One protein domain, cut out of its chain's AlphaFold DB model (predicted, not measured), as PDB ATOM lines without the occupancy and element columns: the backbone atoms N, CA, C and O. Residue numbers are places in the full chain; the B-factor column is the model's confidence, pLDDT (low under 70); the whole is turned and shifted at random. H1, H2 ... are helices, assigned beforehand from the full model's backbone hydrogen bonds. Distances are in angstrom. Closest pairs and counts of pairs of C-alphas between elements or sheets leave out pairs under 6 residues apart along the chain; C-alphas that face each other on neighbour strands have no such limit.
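This is residues 33 to 133 of the 135 residues of an uncharacterized protein of Phytophthora megakarya (UniProt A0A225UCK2). The longest helix, H1, stands beside a small up-and-down bundle of H2, H3 and H4, each running against the one before; H5 and H6 form an arm that makes the length. The 101 printed residues hold six named helices in chain order and no named strand, an all-helix class. The whole is loose, radius of gyration of the C-alphas 17.5 A, spanning 56 by 30 by 23 A.

H1, residues 40 to 56, begins at (-4.022, 10.834, 43.657) and is 24.3 A long. H2 is residues 61 to 71, H3 76 to 88, H4 92 to 103, H5 108 to 118, and H6 127 to 131, ending at (7.753, 18.319, 27.766).

H1 and H4 only just touch, only at their ends, with 3 pairs of C-alphas within 8 A, the closest those of Val 40 and Ser 103. The hairpin H3 and H4 touch at C-alphas 85 and 95, 6.0 A. Not every O i to N i+4 pair is within hydrogen-bond range in H4, 6 of 8.

The printed part has no cut. Residues 38 and 73 to 76 have pLDDT under 70.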
ATOM      1  N   LYS A  33      -8.839  -3.496  37.840       91.06
ATOM      2  CA  LYS A  33      -8.293  -3.696  39.183       91.06
ATOM      3  C   LYS A  33      -9.229  -3.054  40.212       91.06
ATOM      4  O   LYS A  33      -9.791  -2.002  39.921       91.06
ATOM      5  N   LYS A  34      -9.408  -3.651  41.388       90.19
ATOM      6  CA  LYS A  34     -10.080  -2.991  42.513       90.19
ATOM      7  C   LYS A  34      -9.212  -1.843  43.031       90.19
ATOM      8  O   LYS A  34      -7.992  -1.976  43.129       90.19
ATOM      9  N   TYR A  35      -9.838  -0.727  43.365       87.50
ATOM     10  CA  TYR A  35      -9.174   0.402  43.995       87.50
ATOM     11  C   TYR A  35      -9.110   0.196  45.514       87.50
ATOM     12  O   TYR A  35     -10.088  -0.232  46.127       87.50
ATOM     13  N   ARG A  36      -7.942   0.464  46.111       82.75
ATOM     14  CA  ARG A  36      -7.630   0.169  47.525       82.75
ATOM     15  C   ARG A  36      -6.999   1.358  48.266       82.75
ATOM     16  O   ARG A  36      -6.170   1.145  49.141       82.75
ATOM     17  N   GLY A  37      -7.345   2.590  47.887       72.00
ATOM     18  CA  GLY A  37      -6.843   3.796  48.558       72.00
ATOM     19  C   GLY A  37      -5.357   4.040  48.287       72.00
ATOM     20  O   GLY A  37      -4.503   3.774  49.126       72.00
ATOM     21  N   ALA A  38      -5.048   4.522  47.085       68.88
ATOM     22  CA  ALA A  38      -3.685   4.808  46.654       68.88
ATOM     23  C   ALA A  38      -3.482   6.311  46.393       68.88
ATOM     24  O   ALA A  38      -4.336   7.128  46.719       68.88
ATOM     25  N   SER A  39      -2.336   6.689  45.816       77.62
ATOM     26  CA  SER A  39      -2.034   8.092  45.497       77.62
ATOM     27  C   SER A  39      -3.071   8.732  44.562       77.62
ATOM     28  O   SER A  39      -3.724   8.054  43.765       77.62
ATOM     29  N   VAL A  40      -3.139  10.066  44.556       80.81
ATOM     30  CA  VAL A  40      -4.022  10.834  43.657       80.81
ATOM     31  C   VAL A  40      -3.833  10.462  42.188       80.81
ATOM     32  O   VAL A  40      -4.800  10.324  41.441       80.81
ATOM     33  N   ARG A  41      -2.584  10.248  41.758       82.50
ATOM     34  CA  ARG A  41      -2.278   9.842  40.379       82.50
ATOM     35  C   ARG A  41      -2.882   8.476  40.052       82.50
ATOM     36  O   ARG A  41      -3.377   8.277  38.943       82.50
ATOM     37  N   GLU A  42      -2.871   7.552  41.009       84.38
ATOM     38  CA  GLU A  42      -3.506   6.246  40.849       84.38
ATOM     39  C   GLU A  42      -5.028   6.356  40.819       84.38
ATOM     40  O   GLU A  42      -5.633   5.756  39.931       84.38
ATOM     41  N   TRP A  43      -5.642   7.171  41.685       87.44
ATOM     42  CA  TRP A  43      -7.081   7.452  41.621       87.44
ATOM     43  C   TRP A  43      -7.492   8.024  40.259       87.44
ATOM     44  O   TRP A  43      -8.427   7.527  39.633       87.44
ATOM     45  N   LEU A  44      -6.771   9.030  39.755       87.62
ATOM     46  CA  LEU A  44      -7.074   9.665  38.470       87.62
ATOM     47  C   LEU A  44      -6.964   8.679  37.303       87.62
ATOM     48  O   LEU A  44      -7.851   8.626  36.446       87.62
ATOM     49  N   LYS A  45      -5.901   7.867  37.281       90.12
ATOM     50  CA  LYS A  45      -5.718   6.828  36.261       90.12
ATOM     51  C   LYS A  45      -6.818   5.771  36.348       90.12
ATOM     52  O   LYS A  45      -7.444   5.449  35.339       90.12
ATOM     53  N   TRP A  46      -7.071   5.258  37.546       92.38
ATOM     54  CA  TRP A  46      -8.075   4.232  37.792       92.38
ATOM     55  C   TRP A  46      -9.487   4.721  37.439       92.38
ATOM     56  O   TRP A  46     -10.236   4.044  36.736       92.38
ATOM     57  N   GLY A  47      -9.827   5.948  37.837       92.56
ATOM     58  CA  GLY A  47     -11.097   6.588  37.521       92.56
ATOM     59  C   GLY A  47     -11.295   6.812  36.022       92.56
ATOM     60  O   GLY A  47     -12.404   6.645  35.510       92.56
ATOM     61  N   TYR A  48     -10.224   7.124  35.284       93.25
ATOM     62  CA  TYR A  48     -10.270   7.154  33.822       93.25
ATOM     63  C   TYR A  48     -10.599   5.770  33.239       93.25
ATOM     64  O   TYR A  48     -11.515   5.658  32.422       93.25
ATOM     65  N   GLU A  49      -9.911   4.714  33.679       94.88
ATOM     66  CA  GLU A  49     -10.156   3.337  33.225       94.88
ATOM     67  C   GLU A  49     -11.595   2.880  33.525       94.88
ATOM     68  O   GLU A  49     -12.270   2.335  32.644       94.88
ATOM     69  N   PHE A  50     -12.103   3.184  34.723       94.94
ATOM     70  CA  PHE A  50     -13.490   2.932  35.117       94.94
ATOM     71  C   PHE A  50     -14.491   3.630  34.186       94.94
ATOM     72  O   PHE A  50     -15.410   2.988  33.669       94.94
ATOM     73  N   ARG A  51     -14.304   4.927  33.901       95.19
ATOM     74  CA  ARG A  51     -15.194   5.678  32.996       95.19
ATOM     75  C   ARG A  51     -15.166   5.128  31.570       95.19
ATOM     76  O   ARG A  51     -16.214   5.033  30.930       95.19
ATOM     77  N   GLN A  52     -13.994   4.722  31.072       94.88
ATOM     78  CA  GLN A  52     -13.891   4.078  29.757       94.88
ATOM     79  C   GLN A  52     -14.643   2.744  29.719       94.88
ATOM     80  O   GLN A  52     -15.337   2.458  28.739       94.88
ATOM     81  N   LEU A  53     -14.549   1.937  30.778       95.00
ATOM     82  CA  LEU A  53     -15.315   0.697  30.899       95.00
ATOM     83  C   LEU A  53     -16.824   0.971  30.933       95.00
ATOM     84  O   LEU A  53     -17.566   0.353  30.166       95.00
ATOM     85  N   ALA A  54     -17.270   1.913  31.767       94.94
ATOM     86  CA  ALA A  54     -18.675   2.294  31.882       94.94
ATOM     87  C   ALA A  54     -19.250   2.747  30.532       94.94
ATOM     88  O   ALA A  54     -20.339   2.318  30.149       94.94
ATOM     89  N   LYS A  55     -18.481   3.538  29.769       94.44
ATOM     90  CA  LYS A  55     -18.843   3.953  28.409       94.44
ATOM     91  C   LYS A  55     -18.963   2.758  27.461       94.44
ATOM     92  O   LYS A  55     -19.964   2.638  26.765       94.44
ATOM     93  N   LYS A  56     -17.981   1.848  27.452       92.00
ATOM     94  CA  LYS A  56     -18.005   0.646  26.595       92.00
ATOM     95  C   LYS A  56     -19.158  -0.304  26.928       92.00
ATOM     96  O   LYS A  56     -19.670  -0.974  26.041       92.00
ATOM     97  N   LYS A  57     -19.557  -0.377  28.199       92.81
ATOM     98  CA  LYS A  57     -20.678  -1.202  28.676       92.81
ATOM     99  C   LYS A  57     -22.028  -0.482  28.612       92.81
ATOM    100  O   LYS A  57     -23.034  -1.099  28.949       92.81
ATOM    101  N   ASN A  58     -22.040   0.784  28.187       92.31
ATOM    102  CA  ASN A  58     -23.208   1.659  28.153       92.31
ATOM    103  C   ASN A  58     -23.968   1.696  29.492       92.31
ATOM    104  O   ASN A  58     -25.184   1.518  29.540       92.31
ATOM    105  N   TRP A  59     -23.235   1.859  30.598       94.94
ATOM    106  CA  TRP A  59     -23.833   1.884  31.931       94.94
ATOM    107  C   TRP A  59     -24.602   3.172  32.203       94.94
ATOM    108  O   TRP A  59     -24.085   4.272  31.994       94.94
ATOM    109  N   ASN A  60     -25.799   3.027  32.770       93.25
ATOM    110  CA  ASN A  60     -26.515   4.133  33.398       93.25
ATOM    111  C   ASN A  60     -25.914   4.478  34.774       93.25
ATOM    112  O   ASN A  60     -25.101   3.732  35.323       93.25
ATOM    113  N   ASP A  61     -26.327   5.602  35.349       90.81
ATOM    114  CA  ASP A  61     -25.756   6.116  36.598       90.81
ATOM    115  C   ASP A  61     -25.939   5.166  37.792       90.81
ATOM    116  O   ASP A  61     -25.008   4.977  38.577       90.81
ATOM    117  N   GLY A  62     -27.077   4.470  37.877       88.75
ATOM    118  CA  GLY A  62     -27.301   3.444  38.897       88.75
ATOM    119  C   GLY A  62     -26.332   2.265  38.769       88.75
ATOM    120  O   GLY A  62     -25.772   1.802  39.766       88.75
ATOM    121  N   GLN A  63     -26.075   1.811  37.538       92.69
ATOM    122  CA  GLN A  63     -25.103   0.756  37.243       92.69
ATOM    123  C   GLN A  63     -23.672   1.205  37.541       92.69
ATOM    124  O   GLN A  63     -22.907   0.420  38.104       92.69
ATOM    125  N   LYS A  64     -23.307   2.449  37.208       93.56
ATOM    126  CA  LYS A  64     -21.994   3.008  37.556       93.56
ATOM    127  C   LYS A  64     -21.801   3.024  39.071       93.56
ATOM    128  O   LYS A  64     -20.803   2.497  39.547       93.56
ATOM    129  N   GLY A  65     -22.773   3.540  39.829       88.88
ATOM    130  CA  GLY A  65     -22.699   3.602  41.293       88.88
ATOM    131  C   GLY A  65     -22.595   2.226  41.956       88.88
ATOM    132  O   GLY A  65     -21.775   2.033  42.849       88.88
ATOM    133  N   ALA A  66     -23.371   1.245  41.486       87.44
ATOM    134  CA  ALA A  66     -23.287  -0.125  41.993       87.44
ATOM    135  C   ALA A  66     -21.922  -0.775  41.699       87.44
ATOM    136  O   ALA A  66     -21.339  -1.402  42.578       87.44
ATOM    137  N   ASN A  67     -21.387  -0.598  40.483       90.62
ATOM    138  CA  ASN A  67     -20.069  -1.132  40.133       90.62
ATOM    139  C   ASN A  67     -18.938  -0.422  40.880       90.62
ATOM    140  O   ASN A  67     -17.970  -1.077  41.251       90.62
ATOM    141  N   LEU A  68     -19.066   0.884  41.133       90.12
ATOM    142  CA  LEU A  68     -18.089   1.639  41.912       90.12
ATOM    143  C   LEU A  68     -17.927   1.047  43.319       90.12
ATOM    144  O   LEU A  68     -16.802   0.801  43.735       90.12
ATOM    145  N   GLY A  69     -19.031   0.728  44.002       85.75
ATOM    146  CA  GLY A  69     -18.990   0.112  45.336       85.75
ATOM    147  C   GLY A  69     -18.404  -1.307  45.371       85.75
ATOM    148  O   GLY A  69     -17.854  -1.711  46.383       85.75
ATOM    149  N   VAL A  70     -18.484  -2.068  44.273       86.62
ATOM    150  CA  VAL A  70     -17.820  -3.386  44.163       86.62
ATOM    151  C   VAL A  70     -16.316  -3.235  43.934       86.62
ATOM    152  O   VAL A  70     -15.520  -4.072  44.359       86.62
ATOM    153  N   LEU A  71     -15.931  -2.194  43.199       89.50
ATOM    154  CA  LEU A  71     -14.560  -1.981  42.766       89.50
ATOM    155  C   LEU A  71     -13.712  -1.212  43.777       89.50
ATOM    156  O   LEU A  71     -12.497  -1.376  43.751       89.50
ATOM    157  N   ILE A  72     -14.313  -0.390  44.634       86.62
ATOM    158  CA  ILE A  72     -13.627   0.251  45.757       86.62
ATOM    159  C   ILE A  72     -13.838  -0.634  46.983       86.62
ATOM    160  O   ILE A  72     -14.944  -0.762  47.497       86.62
ATOM    161  N   GLU A  73     -12.782  -1.322  47.402       69.50
ATOM    162  CA  GLU A  73     -12.876  -2.376  48.407       69.50
ATOM    163  C   GLU A  73     -12.844  -1.793  49.830       69.50
ATOM    164  O   GLU A  73     -11.891  -1.115  50.200       69.50
ATOM    165  N   GLY A  74     -13.853  -2.101  50.652       59.31
ATOM    166  CA  GLY A  74     -13.770  -1.950  52.112       59.31
ATOM    167  C   GLY A  74     -14.024  -0.557  52.700       59.31
ATOM    168  O   GLY A  74     -13.893  -0.406  53.913       59.31
ATOM    169  N   GLU A  75     -14.428   0.443  51.915       64.38
ATOM    170  CA  GLU A  75     -14.759   1.766  52.462       64.38
ATOM    171  C   GLU A  75     -16.256   1.910  52.763       64.38
ATOM    172  O   GLU A  75     -17.070   2.172  51.876       64.38
ATOM    173  N   LEU A  76     -16.605   1.810  54.053       60.78
ATOM    174  CA  LEU A  76     -17.912   2.222  54.593       60.78
ATOM    175  C   LEU A  76     -18.317   3.622  54.097       60.78
ATOM    176  O   LEU A  76     -19.470   3.829  53.725       60.78
ATOM    177  N   ALA A  77     -17.345   4.530  53.973       71.56
ATOM    178  CA  ALA A  77     -17.546   5.886  53.473       71.56
ATOM    179  C   ALA A  77     -18.137   5.934  52.049       71.56
ATOM    180  O   ALA A  77     -18.956   6.799  51.752       71.56
ATOM    181  N   VAL A  78     -17.802   4.988  51.161       77.88
ATOM    182  CA  VAL A  78     -18.374   4.946  49.800       77.88
ATOM    183  C   VAL A  78     -19.848   4.544  49.828       77.88
ATOM    184  O   VAL A  78     -20.646   5.041  49.028       77.88
ATOM    185  N   VAL A  79     -20.226   3.654  50.750       78.75
ATOM    186  CA  VAL A  79     -21.621   3.236  50.940       78.75
ATOM    187  C   VAL A  79     -22.447   4.406  51.473       78.75
ATOM    188  O   VAL A  79     -23.488   4.718  50.897       78.75
ATOM    189  N   GLU A  80     -21.944   5.100  52.495       80.94
ATOM    190  CA  GLU A  80     -22.580   6.292  53.072       80.94
ATOM    191  C   GLU A  80     -22.750   7.404  52.026       80.94
ATOM    192  O   GLU A  80     -23.860   7.905  51.824       80.94
ATOM    193  N   LEU A  81     -21.693   7.717  51.264       84.00
ATOM    194  CA  LEU A  81     -21.753   8.700  50.177       84.00
ATOM    195  C   LEU A  81     -22.774   8.323  49.099       84.00
ATOM    196  O   LEU A  81     -23.443   9.195  48.543       84.00
ATOM    197  N   ARG A  82     -22.931   7.029  48.794       83.00
ATOM    198  CA  ARG A  82     -23.925   6.564  47.816       83.00
ATOM    199  C   ARG A  82     -25.351   6.742  48.332       83.00
ATOM    200  O   ARG A  82     -26.239   7.118  47.558       83.00
ATOM    201  N   GLU A  83     -25.592   6.458  49.608       85.75
ATOM    202  CA  GLU A  83     -26.895   6.691  50.236       85.75
ATOM    203  C   GLU A  83     -27.242   8.181  50.267       85.75
ATOM    204  O   GLU A  83     -28.365   8.560  49.926       85.75
ATOM    205  N   GLU A  84     -26.280   9.034  50.618       87.44
ATOM    206  CA  GLU A  84     -26.452  10.485  50.578       87.44
ATOM    207  C   GLU A  84     -26.752  11.005  49.174       87.44
ATOM    208  O   GLU A  84     -27.726  11.738  48.994       87.44
ATOM    209  N   ALA A  85     -25.966  10.593  48.177       87.88
ATOM    210  CA  ALA A  85     -26.177  10.973  46.783       87.88
ATOM    211  C   ALA A  85     -27.571  10.553  46.295       87.88
ATOM    212  O   ALA A  85     -28.248  11.310  45.601       87.88
ATOM    213  N   SER A  86     -28.047   9.377  46.722       85.88
ATOM    214  CA  SER A  86     -29.394   8.893  46.402       85.88
ATOM    215  C   SER A  86     -30.484   9.762  47.041       85.88
ATOM    216  O   SER A  86     -31.448  10.121  46.366       85.88
ATOM    217  N   LYS A  87     -30.326  10.152  48.317       90.62
ATOM    218  CA  LYS A  87     -31.256  11.062  49.020       90.62
ATOM    219  C   LYS A  87     -31.310  12.442  48.359       90.62
ATOM    220  O   LYS A  87     -32.385  13.024  48.246       90.62
ATOM    221  N   LYS A  88     -30.156  12.948  47.916       90.56
ATOM    222  CA  LYS A  88     -29.997  14.255  47.263       90.56
ATOM    223  C   LYS A  88     -30.305  14.230  45.757       90.56
ATOM    224  O   LYS A  88     -30.311  15.285  45.135       90.56
ATOM    225  N   GLN A  89     -30.574  13.052  45.180       88.75
ATOM    226  CA  GLN A  89     -30.738  12.840  43.733       88.75
ATOM    227  C   GLN A  89     -29.563  13.404  42.915       88.75
ATOM    228  O   GLN A  89     -29.738  13.996  41.850       88.75
ATOM    229  N   GLU A  90     -28.348  13.238  43.435       90.38
ATOM    230  CA  GLU A  90     -27.131  13.711  42.788       90.38
ATOM    231  C   GLU A  90     -26.818  12.917  41.517       90.38
ATOM    232  O   GLU A  90     -27.123  11.728  41.387       90.38
ATOM    233  N   THR A  91     -26.146  13.579  40.575       92.50
ATOM    234  CA  THR A  91     -25.603  12.898  39.398       92.50
ATOM    235  C   THR A  91     -24.490  11.934  39.801       92.50
ATOM    236  O   THR A  91     -23.800  12.142  40.805       92.50
ATOM    237  N   PHE A  92     -24.240  10.917  38.971       91.38
ATOM    238  CA  PHE A  92     -23.113  10.019  39.216       91.38
ATOM    239  C   PHE A  92     -21.771  10.762  39.297       91.38
ATOM    240  O   PHE A  92     -20.932  10.387  40.106       91.38
ATOM    241  N   GLU A  93     -21.548  11.810  38.497       92.19
ATOM    242  CA  GLU A  93     -20.265  12.530  38.506       92.19
ATOM    243  C   GLU A  93     -20.047  13.327  39.800       92.19
ATOM    244  O   GLU A  93     -18.914  13.409  40.278       92.19
ATOM    245  N   THR A  94     -21.114  13.857  40.408       91.12
ATOM    246  CA  THR A  94     -21.046  14.498  41.732       91.12
ATOM    247  C   THR A  94     -20.655  13.477  42.797       91.12
ATOM    248  O   THR A  94     -19.653  13.658  43.487       91.12
ATOM    249  N   PHE A  95     -21.370  12.349  42.850       90.88
ATOM    250  CA  PHE A  95     -21.051  11.236  43.744       90.88
ATOM    251  C   PHE A  95     -19.611  10.729  43.550       90.88
ATOM    252  O   PHE A  95     -18.860  10.591  44.513       90.88
ATOM    253  N   PHE A  96     -19.192  10.504  42.303       91.06
ATOM    254  CA  PHE A  96     -17.853  10.020  41.970       91.06
ATOM    255  C   PHE A  96     -16.754  11.006  42.387       91.06
ATOM    256  O   PHE A  96     -15.691  10.588  42.845       91.06
ATOM    257  N   SER A  97     -17.007  12.312  42.261       88.88
ATOM    258  CA  SER A  97     -16.075  13.352  42.714       88.88
ATOM    259  C   SER A  97     -15.938  13.356  44.237       88.88
ATOM    260  O   SER A  97     -14.818  13.402  44.737       88.88
ATOM    261  N   ASN A  98     -17.051  13.209  44.965       88.25
ATOM    262  CA  ASN A  98     -17.053  13.121  46.429       88.25
ATOM    263  C   ASN A  98     -16.262  11.907  46.933       88.25
ATOM    264  O   ASN A  98     -15.470  12.034  47.860       88.25
ATOM    265  N   VAL A  99     -16.412  10.753  46.276       87.38
ATOM    266  CA  VAL A  99     -15.584   9.571  46.563       87.38
ATOM    267  C   VAL A  99     -14.108   9.854  46.270       87.38
ATOM    268  O   VAL A  99     -13.240   9.485  47.052       87.38
ATOM    269  N   GLY A 100     -13.810  10.554  45.174       85.56
ATOM    270  CA  GLY A 100     -12.443  10.937  44.838       85.56
ATOM    271  C   GLY A 100     -11.778  11.816  45.890       85.56
ATOM    272  O   GLY A 100     -10.609  11.602  46.194       85.56
ATOM    273  N   PHE A 101     -12.515  12.741  46.505       83.38
ATOM    274  CA  PHE A 101     -11.983  13.576  47.585       83.38
ATOM    275  C   PHE A 101     -11.594  12.788  48.841       83.38
ATOM    276  O   PHE A 101     -10.742  13.254  49.585       83.38
ATOM    277  N   LEU A 102     -12.116  11.574  49.053       80.19
ATOM    278  CA  LEU A 102     -11.626  10.699  50.129       80.19
ATOM    279  C   LEU A 102     -10.193  10.207  49.874       80.19
ATOM    280  O   LEU A 102      -9.455   9.914  50.808       80.19
ATOM    281  N   SER A 103      -9.797  10.113  48.603       72.56
ATOM    282  CA  SER A 103      -8.477   9.643  48.171       72.56
ATOM    283  C   SER A 103      -7.492  10.767  47.846       72.56
ATOM    284  O   SER A 103      -6.315  10.497  47.599       72.56
ATOM    285  N   VAL A 104      -7.959  12.013  47.782       73.81
ATOM    286  CA  VAL A 104      -7.157  13.163  47.359       73.81
ATOM    287  C   VAL A 104      -6.924  14.089  48.548       73.81
ATOM    288  O   VAL A 104      -7.893  14.662  49.042       73.81
ATOM    289  N   PRO A 105      -5.666  14.266  49.000       75.75
ATOM    290  CA  PRO A 105      -5.333  15.267  50.005       75.75
ATOM    291  C   PRO A 105      -5.839  16.652  49.593       75.75
ATOM    292  O   PRO A 105      -5.765  17.028  48.422       75.75
ATOM    293  N   SER A 106      -6.367  17.414  50.550       78.00
ATOM    294  CA  SER A 106      -6.960  18.733  50.286       78.00
ATOM    295  C   SER A 106      -5.955  19.758  49.752       78.00
ATOM    296  O   SER A 106      -6.344  20.693  49.060       78.00
ATOM    297  N   ASP A 107      -4.676  19.566  50.060       78.69
ATOM    298  CA  ASP A 107      -3.523  20.369  49.650       78.69
ATOM    299  C   ASP A 107      -2.895  19.906  48.327       78.69
ATOM    300  O   ASP A 107      -1.988  20.554  47.815       78.69
ATOM    301  N   PHE A 108      -3.403  18.839  47.700       79.44
ATOM    302  CA  PHE A 108      -2.813  18.294  46.472       79.44
ATOM    303  C   PHE A 108      -2.719  19.319  45.327       79.44
ATOM    304  O   PHE A 108      -1.810  19.252  44.500       79.44
ATOM    305  N   ALA A 109      -3.654  20.271  45.259       79.31
ATOM    306  CA  ALA A 109      -3.591  21.360  44.286       79.31
ATOM    307  C   ALA A 109      -2.421  22.318  44.572       79.31
ATOM    308  O   ALA A 109      -1.725  22.718  43.642       79.31
ATOM    309  N   GLU A 110      -2.170  22.632  45.843       84.31
ATOM    310  CA  GLU A 110      -1.045  23.469  46.266       84.31
ATOM    311  C   GLU A 110       0.290  22.756  46.017       84.31
ATOM    312  O   GLU A 110       1.241  23.366  45.528       84.31
ATOM    313  N   ASP A 111       0.350  21.447  46.274       83.69
ATOM    314  CA  ASP A 111       1.506  20.608  45.950       83.69
ATOM    315  C   ASP A 111       1.786  20.584  44.445       83.69
ATOM    316  O   ASP A 111       2.932  20.746  44.022       83.69
ATOM    317  N   LEU A 112       0.746  20.427  43.620       82.81
ATOM    318  CA  LEU A 112       0.874  20.476  42.163       82.81
ATOM    319  C   LEU A 112       1.363  21.839  41.675       82.81
ATOM    320  O   LEU A 112       2.259  21.895  40.831       82.81
ATOM    321  N   ASP A 113       0.803  22.929  42.193       84.56
ATOM    322  CA  ASP A 113       1.224  24.281  41.828       84.56
ATOM    323  C   ASP A 113       2.677  24.534  42.244       84.56
ATOM    324  O   ASP A 113       3.463  25.076  41.461       84.56
ATOM    325  N   ASN A 114       3.074  24.061  43.427       85.31
ATOM    326  CA  ASN A 114       4.462  24.089  43.870       85.31
ATOM    327  C   ASN A 114       5.367  23.260  42.947       85.31
ATOM    328  O   ASN A 114       6.405  23.763  42.510       85.31
ATOM    329  N   GLU A 115       5.005  22.023  42.599       85.25
ATOM    330  CA  GLU A 115       5.771  21.197  41.655       85.25
ATOM    331  C   GLU A 115       5.947  21.914  40.307       85.25
ATOM    332  O   GLU A 115       7.068  22.011  39.790       85.25
ATOM    333  N   LEU A 116       4.862  22.470  39.759       85.56
ATOM    334  CA  LEU A 116       4.855  23.192  38.487       85.56
ATOM    335  C   LEU A 116       5.702  24.466  38.541       85.56
ATOM    336  O   LEU A 116       6.452  24.742  37.603       85.56
ATOM    337  N   TRP A 117       5.641  25.217  39.638       85.62
ATOM    338  CA  TRP A 117       6.439  26.428  39.826       85.62
ATOM    339  C   TRP A 117       7.944  26.137  39.858       85.62
ATOM    340  O   TRP A 117       8.759  26.886  39.307       85.62
ATOM    341  N   HIS A 118       8.330  25.013  40.462       84.19
ATOM    342  CA  HIS A 118       9.727  24.589  40.544       84.19
ATOM    343  C   HIS A 118      10.212  23.853  39.282       84.19
ATOM    344  O   HIS A 118      11.421  23.642  39.113       84.19
ATOM    345  N   MET A 119       9.321  23.509  38.344       84.88
ATOM    346  CA  MET A 119       9.700  22.901  37.072       84.88
ATOM    347  C   MET A 119      10.438  23.891  36.161       84.88
ATOM    348  O   MET A 119       9.850  24.685  35.431       84.88
ATOM    349  N   LYS A 120      11.768  23.769  36.110       82.81
ATOM    350  CA  LYS A 120      12.618  24.533  35.182       82.81
ATOM    351  C   LYS A 120      13.204  23.656  34.080       82.81
ATOM    352  O   LYS A 120      13.735  22.567  34.317       82.81
ATOM    353  N   LYS A 121      13.145  24.150  32.838       85.38
ATOM    354  CA  LYS A 121      13.886  23.570  31.713       85.38
ATOM    355  C   LYS A 121      15.357  23.957  31.850       85.38
ATOM    356  O   LYS A 121      15.689  25.128  31.703       85.38
ATOM    357  N   HIS A 122      16.246  22.987  32.051       80.00
ATOM    358  CA  HIS A 122      17.682  23.258  31.959       80.00
ATOM    359  C   HIS A 122      18.077  23.702  30.536       80.00
ATOM    360  O   HIS A 122      17.439  23.328  29.543       80.00
ATOM    361  N   GLN A 123      19.099  24.554  30.425       80.00
ATOM    362  CA  GLN A 123      19.518  25.135  29.142       80.00
ATOM    363  C   GLN A 123      20.014  24.076  28.146       80.00
ATOM    364  O   GLN A 123      19.681  24.166  26.967       80.00
ATOM    365  N   ASP A 124      20.692  23.039  28.631       88.06
ATOM    366  CA  ASP A 124      21.184  21.875  27.877       88.06
ATOM    367  C   ASP A 124      20.065  20.934  27.382       88.06
ATOM    368  O   ASP A 124      20.269  20.086  26.510       88.06
ATOM    369  N   LYS A 125      18.849  21.082  27.919       85.75
ATOM    370  CA  LYS A 125      17.708  20.226  27.605       85.75
ATOM    371  C   LYS A 125      16.848  20.825  26.494       85.75
ATOM    372  O   LYS A 125      16.381  21.960  26.590       85.75
ATOM    373  N   SER A 126      16.546  20.046  25.454       86.06
ATOM    374  CA  SER A 126      15.580  20.467  24.430       86.06
ATOM    375  C   SER A 126      14.156  20.562  24.994       86.06
ATOM    376  O   SER A 126      13.799  19.865  25.949       86.06
ATOM    377  N   VAL A 127      13.316  21.400  24.376       82.94
ATOM    378  CA  VAL A 127      11.901  21.569  24.765       82.94
ATOM    379  C   VAL A 127      11.149  20.236  24.711       82.94
ATOM    380  O   VAL A 127      10.418  19.916  25.642       82.94
ATOM    381  N   HIS A 128      11.396  19.399  23.697       83.94
ATOM    382  CA  HIS A 128      10.798  18.062  23.612       83.94
ATOM    383  C   HIS A 128      11.180  17.152  24.783       83.94
ATOM    384  O   HIS A 128      10.307  16.517  25.372       83.94
ATOM    385  N   LYS A 129      12.460  17.119  25.177       82.88
ATOM    386  CA  LYS A 129      12.893  16.320  26.333       82.88
ATOM    387  C   LYS A 129      12.304  16.849  27.646       82.88
ATOM    388  O   LYS A 129      12.165  16.091  28.603       82.88
ATOM    389  N   PHE A 130      12.038  18.152  27.744       81.81
ATOM    390  CA  PHE A 130      11.398  18.749  28.916       81.81
ATOM    391  C   PHE A 130       9.905  18.429  28.975       81.81
ATOM    392  O   PHE A 130       9.461  17.899  29.987       81.81
ATOM    393  N   ALA A 131       9.178  18.631  27.876       78.88
ATOM    394  CA  ALA A 131       7.753  18.319  27.766       78.88
ATOM    395  C   ALA A 131       7.449  16.830  28.011       78.88
ATOM    396  O   ALA A 131       6.420  16.497  28.586       78.88
ATOM    397  N   ALA A 132       8.367  15.929  27.649       80.31
ATOM    398  CA  ALA A 132       8.232  14.500  27.932       80.31
ATOM    399  C   ALA A 132       8.221  14.147  29.435       80.31
ATOM    400  O   ALA A 132       7.825  13.041  29.769       80.31
ATOM    401  N   ARG A 133       8.641  15.049  30.340       73.94
ATOM    402  CA  ARG A 133       8.538  14.832  31.800       73.94
ATOM    403  C   ARG A 133       7.137  15.078  32.362       73.94
ATOM    404  O   ARG A 133       6.893  14.721  33.505       73.94
TER     405      ARG A 133